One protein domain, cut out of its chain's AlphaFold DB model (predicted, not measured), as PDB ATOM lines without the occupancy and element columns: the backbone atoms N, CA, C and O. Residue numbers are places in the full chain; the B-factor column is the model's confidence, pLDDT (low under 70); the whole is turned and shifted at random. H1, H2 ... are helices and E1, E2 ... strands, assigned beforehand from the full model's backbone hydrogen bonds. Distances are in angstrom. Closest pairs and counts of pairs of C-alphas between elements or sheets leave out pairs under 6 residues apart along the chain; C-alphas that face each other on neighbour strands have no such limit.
ATOM      1  N   TRP A   2     173.457 128.995 100.955       49.25
ATOM      2  CA  TRP A   2     173.167 129.538 102.301       49.25
ATOM      3  C   TRP A   2     172.826 128.511 103.385       49.25
ATOM      4  O   TRP A   2     173.285 128.689 104.491       49.25
ATOM      5  N   ALA A   3     172.129 127.402 103.101       51.56
ATOM      6  CA  ALA A   3     171.993 126.343 104.112       51.56
ATOM      7  C   ALA A   3     173.377 125.793 104.493       51.56
ATOM      8  O   ALA A   3     173.722 125.744 105.658       51.56
ATOM      9  N   ARG A   4     174.227 125.507 103.499       57.00
ATOM     10  CA  ARG A   4     175.620 125.082 103.712       57.00
ATOM     11  C   ARG A   4     176.469 126.155 104.416       57.00
ATOM     12  O   ARG A   4     177.309 125.801 105.227       57.00
ATOM     13  N   ASN A   5     176.227 127.439 104.144       65.06
ATOM     14  CA  ASN A   5     176.918 128.555 104.786       65.06
ATOM     15  C   ASN A   5     176.411 128.806 106.197       65.06
ATOM     16  O   ASN A   5     177.263 128.981 107.035       65.06
ATOM     17  N   ILE A   6     175.106 128.755 106.476       66.25
ATOM     18  CA  ILE A   6     174.526 128.803 107.828       66.25
ATOM     19  C   ILE A   6     175.084 127.655 108.646       66.25
ATOM     20  O   ILE A   6     175.527 127.867 109.760       66.25
ATOM     21  N   VAL A   7     175.119 126.457 108.066       64.44
ATOM     22  CA  VAL A   7     175.743 125.287 108.676       64.44
ATOM     23  C   VAL A   7     177.228 125.539 108.961       64.44
ATOM     24  O   VAL A   7     177.702 125.228 110.050       64.44
ATOM     25  N   ASN A   8     177.964 126.131 108.019       68.56
ATOM     26  CA  ASN A   8     179.375 126.467 108.210       68.56
ATOM     27  C   ASN A   8     179.586 127.613 109.214       68.56
ATOM     28  O   ASN A   8     180.538 127.541 109.979       68.56
ATOM     29  N   THR A   9     178.734 128.643 109.254       68.50
ATOM     30  CA  THR A   9     178.815 129.724 110.243       68.50
ATOM     31  C   THR A   9     178.374 129.249 111.614       68.50
ATOM     32  O   THR A   9     179.050 129.577 112.574       68.50
ATOM     33  N   GLU A  10     177.326 128.429 111.740       67.00
ATOM     34  CA  GLU A  10     176.986 127.753 113.001       67.00
ATOM     35  C   GLU A  10     178.193 126.970 113.509       67.00
ATOM     36  O   GLU A  10     178.609 127.159 114.647       67.00
ATOM     37  N   ARG A  11     178.821 126.168 112.641       73.31
ATOM     38  CA  ARG A  11     180.019 125.406 112.997       73.31
ATOM     39  C   ARG A  11     181.191 126.306 113.391       73.31
ATOM     40  O   ARG A  11     181.935 125.960 114.294       73.31
ATOM     41  N   MET A  12     181.347 127.452 112.728       71.44
ATOM     42  CA  MET A  12     182.429 128.402 112.994       71.44
ATOM     43  C   MET A  12     182.208 129.226 114.275       71.44
ATOM     44  O   MET A  12     183.181 129.625 114.905       71.44
ATOM     45  N   PHE A  13     180.958 129.507 114.654       67.12
ATOM     46  CA  PHE A  13     180.631 130.353 115.809       67.12
ATOM     47  C   PHE A  13     180.317 129.573 117.085       67.12
ATOM     48  O   PHE A  13     180.535 130.104 118.171       67.12
ATOM     49  N   LEU A  14     179.781 128.359 116.974       74.19
ATOM     50  CA  LEU A  14     179.326 127.582 118.128       74.19
ATOM     51  C   LEU A  14     180.257 126.412 118.462       74.19
ATOM     52  O   LEU A  14     180.077 125.811 119.513       74.19
ATOM     53  N   ASP A  15     181.205 126.067 117.577       80.62
ATOM     54  CA  ASP A  15     182.040 124.847 117.655       80.62
ATOM     55  C   ASP A  15     181.221 123.548 117.854       80.62
ATOM     56  O   ASP A  15     181.748 122.472 118.139       80.62
ATOM     57  N   GLU A  16     179.902 123.644 117.660       79.50
ATOM     58  CA  GLU A  16     178.926 122.597 117.897       79.50
ATOM     59  C   GLU A  16     178.337 122.069 116.591       79.50
ATOM     60  O   GLU A  16     178.405 122.640 115.497       79.50
ATOM     61  N   ASP A  17     177.748 120.895 116.741       71.38
ATOM     62  CA  ASP A  17     177.347 119.995 115.685       71.38
ATOM     63  C   ASP A  17     176.018 120.446 115.047       71.38
ATOM     64  O   ASP A  17     174.951 119.938 115.391       71.38
ATOM     65  N   VAL A  18     176.105 121.429 114.144       73.00
ATOM     66  CA  VAL A  18     175.111 121.914 113.163       73.00
ATOM     67  C   VAL A  18     173.653 121.557 113.486       73.00
ATOM     68  O   VAL A  18     173.064 120.616 112.930       73.00
ATOM     69  N   ALA A  19     173.042 122.347 114.366       79.19
ATOM     70  CA  ALA A  19     171.671 122.140 114.814       79.19
ATOM     71  C   ALA A  19     170.660 122.225 113.658       79.19
ATOM     72  O   ALA A  19     169.678 121.479 113.647       79.19
ATOM     73  N   PHE A  20     170.917 123.061 112.643       81.12
ATOM     74  CA  PHE A  20     169.959 123.306 111.564       81.12
ATOM     75  C   PHE A  20     169.582 122.040 110.777       81.12
ATOM     76  O   PHE A  20     168.411 121.817 110.467       81.12
ATOM     77  N   THR A  21     170.553 121.164 110.496       82.00
ATOM     78  CA  THR A  21     170.310 119.920 109.734       82.00
ATOM     79  C   THR A  21     169.530 118.866 110.515       82.00
ATOM     80  O   THR A  21     168.879 118.019 109.909       82.00
ATOM     81  N   LYS A  22     169.556 118.943 111.849       89.88
ATOM     82  CA  LYS A  22     168.842 118.028 112.750       89.88
ATOM     83  C   LYS A  22     167.392 118.463 112.989       89.88
ATOM     84  O   LYS A  22     166.604 117.693 113.535       89.88
ATOM     85  N   LEU A  23     167.023 119.684 112.591       87.19
ATOM     86  CA  LEU A  23     165.659 120.186 112.733       87.19
ATOM     87  C   LEU A  23     164.702 119.514 111.731       87.19
ATOM     88  O   LEU A  23     165.066 119.307 110.573       87.19
ATOM     89  N   PRO A  24     163.444 119.243 112.127       94.44
ATOM     90  CA  PRO A  24     162.395 118.847 111.194       94.44
ATOM     91  C   PRO A  24     162.215 119.879 110.075       94.44
ATOM     92  O   PRO A  24     162.307 121.085 110.319       94.44
ATOM     93  N   ALA A  25     161.870 119.417 108.869       86.94
ATOM     94  CA  ALA A  25     161.688 120.278 107.696       86.94
ATOM     95  C   ALA A  25     160.692 121.433 107.932       86.94
ATOM     96  O   ALA A  25     160.886 122.536 107.425       86.94
ATOM     97  N   THR A  26     159.662 121.211 108.753       91.19
ATOM     98  CA  THR A  26     158.695 122.244 109.154       91.19
ATOM     99  C   THR A  26     159.349 123.383 109.937       91.19
ATOM    100  O   THR A  26     159.126 124.549 109.620       91.19
ATOM    101  N   LYS A  27     160.218 123.067 110.904       90.31
ATOM    102  CA  LYS A  27     160.957 124.071 111.686       90.31
ATOM    103  C   LYS A  27     162.003 124.797 110.852       90.31
ATOM    104  O   LYS A  27     162.186 125.996 111.019       90.31
ATOM    105  N   GLN A  28     162.662 124.097 109.929       86.94
ATOM    106  CA  GLN A  28     163.587 124.737 108.990       86.94
ATOM    107  C   GLN A  28     162.864 125.798 108.148       86.94
ATOM    108  O   GLN A  28     163.369 126.906 107.998       86.94
ATOM    109  N   GLN A  29     161.661 125.494 107.646       86.31
ATOM    110  CA  GLN A  29     160.849 126.453 106.890       86.31
ATOM    111  C   GLN A  29     160.379 127.639 107.739       86.31
ATOM    112  O   GLN A  29     160.372 128.766 107.249       86.31
ATOM    113  N   GLU A  30     160.001 127.409 108.994       91.88
ATOM    114  CA  GLU A  30     159.610 128.478 109.920       91.88
ATOM    115  C   GLU A  30     160.772 129.443 110.193       91.88
ATOM    116  O   GLU A  30     160.608 130.658 110.106       91.88
ATOM    117  N   LEU A  31     161.968 128.904 110.432       87.69
ATOM    118  CA  LEU A  31     163.179 129.682 110.689       87.69
ATOM    119  C   LEU A  31     163.591 130.494 109.454       87.69
ATOM    120  O   LEU A  31     163.943 131.668 109.558       87.69
ATOM    121  N   VAL A  32     163.456 129.900 108.267       85.12
ATOM    122  CA  VAL A  32     163.623 130.599 106.988       85.12
ATOM    123  C   VAL A  32     162.617 131.742 106.845       85.12
ATOM    124  O   VAL A  32     163.016 132.857 106.525       85.12
ATOM    125  N   ARG A  33     161.334 131.512 107.141       88.69
ATOM    126  CA  ARG A  33     160.295 132.551 107.062       88.69
ATOM    127  C   ARG A  33     160.557 133.692 108.054       88.69
ATOM    128  O   ARG A  33     160.342 134.863 107.733       88.69
ATOM    129  N   ALA A  34     161.061 133.376 109.246       90.25
ATOM    130  CA  ALA A  34     161.473 134.371 110.234       90.25
ATOM    131  C   ALA A  34     162.677 135.201 109.748       90.25
ATOM    132  O   ALA A  34     162.700 136.422 109.931       90.25
ATOM    133  N   LEU A  35     163.648 134.568 109.080       87.50
ATOM    134  CA  LEU A  35     164.786 135.250 108.457       87.50
ATOM    135  C   LEU A  35     164.350 136.159 107.306       87.50
ATOM    136  O   LEU A  35     164.793 137.301 107.259       87.50
ATOM    137  N   GLU A  36     163.446 135.709 106.432       86.31
ATOM    138  CA  GLU A  36     162.865 136.537 105.362       86.31
ATOM    139  C   GLU A  36     162.138 137.760 105.938       86.31
ATOM    140  O   GLU A  36     162.349 138.884 105.485       86.31
ATOM    141  N   THR A  37     161.344 137.567 106.995       90.44
ATOM    142  CA  THR A  37     160.630 138.658 107.683       90.44
ATOM    143  C   THR A  37     161.606 139.664 108.297       90.44
ATOM    144  O   THR A  37     161.425 140.878 108.193       90.44
ATOM    145  N   THR A  38     162.678 139.166 108.917       89.44
ATOM    146  CA  THR A  38     163.725 140.008 109.503       89.44
ATOM    147  C   THR A  38     164.485 140.758 108.414       89.44
ATOM    148  O   THR A  38     164.691 141.962 108.528       89.44
ATOM    149  N   ALA A  39     164.844 140.094 107.320       87.50
ATOM    150  CA  ALA A  39     165.523 140.703 106.185       87.50
ATOM    151  C   ALA A  39     164.683 141.812 105.540       87.50
ATOM    152  O   ALA A  39     165.194 142.909 105.317       87.50
ATOM    153  N   ALA A  40     163.381 141.579 105.352       86.38
ATOM    154  CA  ALA A  40     162.447 142.586 104.859       86.38
ATOM    155  C   ALA A  40     162.429 143.837 105.753       86.38
ATOM    156  O   ALA A  40     162.486 144.959 105.244       86.38
ATOM    157  N   LYS A  41     162.462 143.666 107.083       91.94
ATOM    158  CA  LYS A  41     162.556 144.776 108.051       91.94
ATOM    159  C   LYS A  41     163.812 145.635 107.852       91.94
ATOM    160  O   LYS A  41     163.764 146.842 108.078       91.94
ATOM    161  N   TYR A  42     164.914 145.035 107.405       88.44
ATOM    162  CA  TYR A  42     166.175 145.730 107.121       88.44
ATOM    163  C   TYR A  42     166.356 146.117 105.643       88.44
ATOM    164  O   TYR A  42     167.401 146.651 105.281       88.44
ATOM    165  N   SER A  43     165.344 145.910 104.791       87.19
ATOM    166  CA  SER A  43     165.444 146.094 103.334       87.19
ATOM    167  C   SER A  43     166.528 145.224 102.673       87.19
ATOM    168  O   SER A  43     167.124 145.626 101.677       87.19
ATOM    169  N   LEU A  44     166.797 144.041 103.228       85.62
ATOM    170  CA  LEU A  44     167.705 143.051 102.656       85.62
ATOM    171  C   LEU A  44     166.920 142.134 101.714       85.62
ATOM    172  O   LEU A  44     165.929 141.528 102.121       85.62
ATOM    173  N   HIS A  45     167.367 142.015 100.464       77.44
ATOM    174  CA  HIS A  45     166.701 141.174  99.476       77.44
ATOM    175  C   HIS A  45     167.308 139.770  99.505       77.44
ATOM    176  O   HIS A  45     168.427 139.543  99.045       77.44
ATOM    177  N   ILE A  46     166.577 138.805 100.055       82.69
ATOM    178  CA  ILE A  46     166.991 137.401 100.010       82.69
ATOM    179  C   ILE A  46     166.277 136.743  98.830       82.69
ATOM    180  O   ILE A  46     165.052 136.670  98.805       82.69
ATOM    181  N   SER A  47     167.034 136.275  97.840       75.38
ATOM    182  CA  SER A  47     166.502 135.546  96.688       75.38
ATOM    183  C   SER A  47     166.700 134.035  96.850       75.38
ATOM    184  O   SER A  47     167.708 133.559  97.389       75.38
ATOM    185  N   ARG A  48     165.710 133.265  96.385       72.62
ATOM    186  CA  ARG A  48     165.772 131.801  96.286       72.62
ATOM    187  C   ARG A  48     166.249 131.432  94.887       72.62
ATOM    188  O   ARG A  48     165.575 131.740  93.915       72.62
ATOM    189  N   CYS A  49     167.381 130.753  94.796       63.09
ATOM    190  CA  CYS A  49     167.786 129.980  93.624       63.09
ATOM    191  C   CYS A  49     167.629 128.487  93.949       63.09
ATOM    192  O   CYS A  49     167.692 128.095  95.120       63.09
ATOM    193  N   ASP A  50     167.431 127.641  92.942       62.28
ATOM    194  CA  ASP A  50     167.234 126.200  93.133       62.28
ATOM    195  C   ASP A  50     168.378 125.578  93.955       62.28
ATOM    196  O   ASP A  50     169.532 125.506  93.538       62.28
ATOM    197  N   GLY A  51     168.068 125.183  95.197       58.91
ATOM    198  CA  GLY A  51     169.039 124.629  96.150       58.91
ATOM    199  C   GLY A  51     169.991 125.645  96.807       58.91
ATOM    200  O   GLY A  51     170.887 125.267  97.576       58.91
ATOM    201  N   SER A  52     169.829 126.946  96.566       53.69
ATOM    202  CA  SER A  52     170.679 127.986  97.142       53.69
ATOM    203  C   SER A  52     169.936 129.282  97.419       53.69
ATOM    204  O   SER A  52     169.381 129.893  96.523       53.69
ATOM    205  N   TRP A  53     170.019 129.776  98.649       57.34
ATOM    206  CA  TRP A  53     169.633 131.154  98.929       57.34
ATOM    207  C   TRP A  53     170.820 132.072  98.664       57.34
ATOM    208  O   TRP A  53     171.962 131.708  98.972       57.34
ATOM    209  N   MET A  54     170.554 133.239  98.094       57.44
ATOM    210  CA  MET A  54     171.521 134.320  97.988       57.44
ATOM    211  C   MET A  54     170.925 135.542  98.675       57.44
ATOM    212  O   MET A  54     169.886 136.058  98.270       57.44
ATOM    213  N   ALA A  55     171.568 135.974  99.757       51.44
ATOM    214  CA  ALA A  55     171.321 137.297 100.298       51.44
ATOM    215  C   ALA A  55     172.040 138.280  99.375       51.44
ATOM    216  O   ALA A  55     173.257 138.433  99.441       51.44
ATOM    217  N   THR A  56     171.292 138.880  98.461       51.78
ATOM    218  CA  THR A  56     171.750 140.052  97.727       51.78
ATOM    219  C   THR A  56     171.461 141.244  98.622       51.78
ATOM    220  O   THR A  56     170.307 141.646  98.782       51.78
ATOM    221  N   GLU A  57     172.492 141.797  99.262       50.19
ATOM    222  CA  GLU A  57     172.350 143.150  99.786       50.19
ATOM    223  C   GLU A  57     171.993 144.045  98.599       50.19
ATOM    224  O   GLU A  57     172.817 144.302  97.724       50.19
ATOM    225  N   LEU A  58     170.767 144.567  98.592       47.75
ATOM    226  CA  LEU A  58     170.563 145.902  98.063       47.75
ATOM    227  C   LEU A  58     171.309 146.806  99.040       47.75
ATOM    228  O   LEU A  58     170.732 147.294 100.013       47.75
ATOM    229  N   LEU A  59     172.624 146.940  98.842       45.97
ATOM    230  CA  LEU A  59     173.406 147.983  99.475       45.97
ATOM    231  C   LEU A  59     172.697 149.271  99.074       45.97
ATOM    232  O   LEU A  59     172.867 149.763  97.962       45.97
TER     233      LEU A  59
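Overview. This is residues 2 to 59 of the 256 residues of an uncharacterized protein of Absidia glauca (UniProt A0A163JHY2). A two-stranded hairpin, E1 and E2, and three helices follow one another round a loose ring with few contacts: the long helix H3 comes near the hairpin on the E1 side, the start of H1 comes near it on the E2 side, and short H2 bridges the gap between H1 and H3. Residues 22 to 27, of which 25 to 27 belong to H3, stick out at a corner of the ring. The printed part has 58 residues, with the order H1, H2, H3, E1, E2 along the chain; the sheet E1 - E2 is antiparallel and the class is mixed, helices and strands. The whole is only just compact, close to loose, with a radius of gyration of the C-alphas of 12.1 A and spans of 32 by 24 by 22 A.

Arrangement. E1, residues 45 to 49, and E2, residues 52 to 56, form an antiparallel hairpin at 155 degrees, with N 47 and O 54 within hydrogen-bond range at 2.9 A and N 52 and O 49 at 2.8 A. H3, residues 25 to 41, has its closest C-alpha pair with E1 at Glu 36 and Ile 46, 6.8 A. H1, residues 2 to 14, comes closest to E2 at the C-alphas of Trp 2 and Trp 53, 5.1 A. H2, residues 19 to 22, and H1 only just touch, with 3 pairs of C-alphas within 8 A, the closest Val 7 and Phe 20 at 6.8 A. H2 and H3 are close but not clearly touching, with the C-alphas of Phe 20 and Gln 28 closest at 7.0 A. H1 and H3 are apart. Every O i to N i+4 pair is within hydrogen-bond range in H1 and H3, and H2 is too short for such a pair.

Along the chain. E1 measures 12.7 A from first to last C-alpha and E2 12.1 A, ending at C-alpha 56 (171.750, 140.052, 97.727). H3 measures 24.5 A from C-alpha 25 (161.688, 120.278, 107.696). H1 measures 17.1 A from C-alpha 2 (173.167, 129.538, 102.301), and H2 5.4 A.

Size, cuts and confidence. The two C-alphas farthest apart, those of Pro 24 and Leu 59, are 33.3 A apart. The printed part has no cut, and the four links are tight. Mean pLDDT of the printed part is 74.8, and residues 2 to 10, 13 and 49 to 59 are under 70.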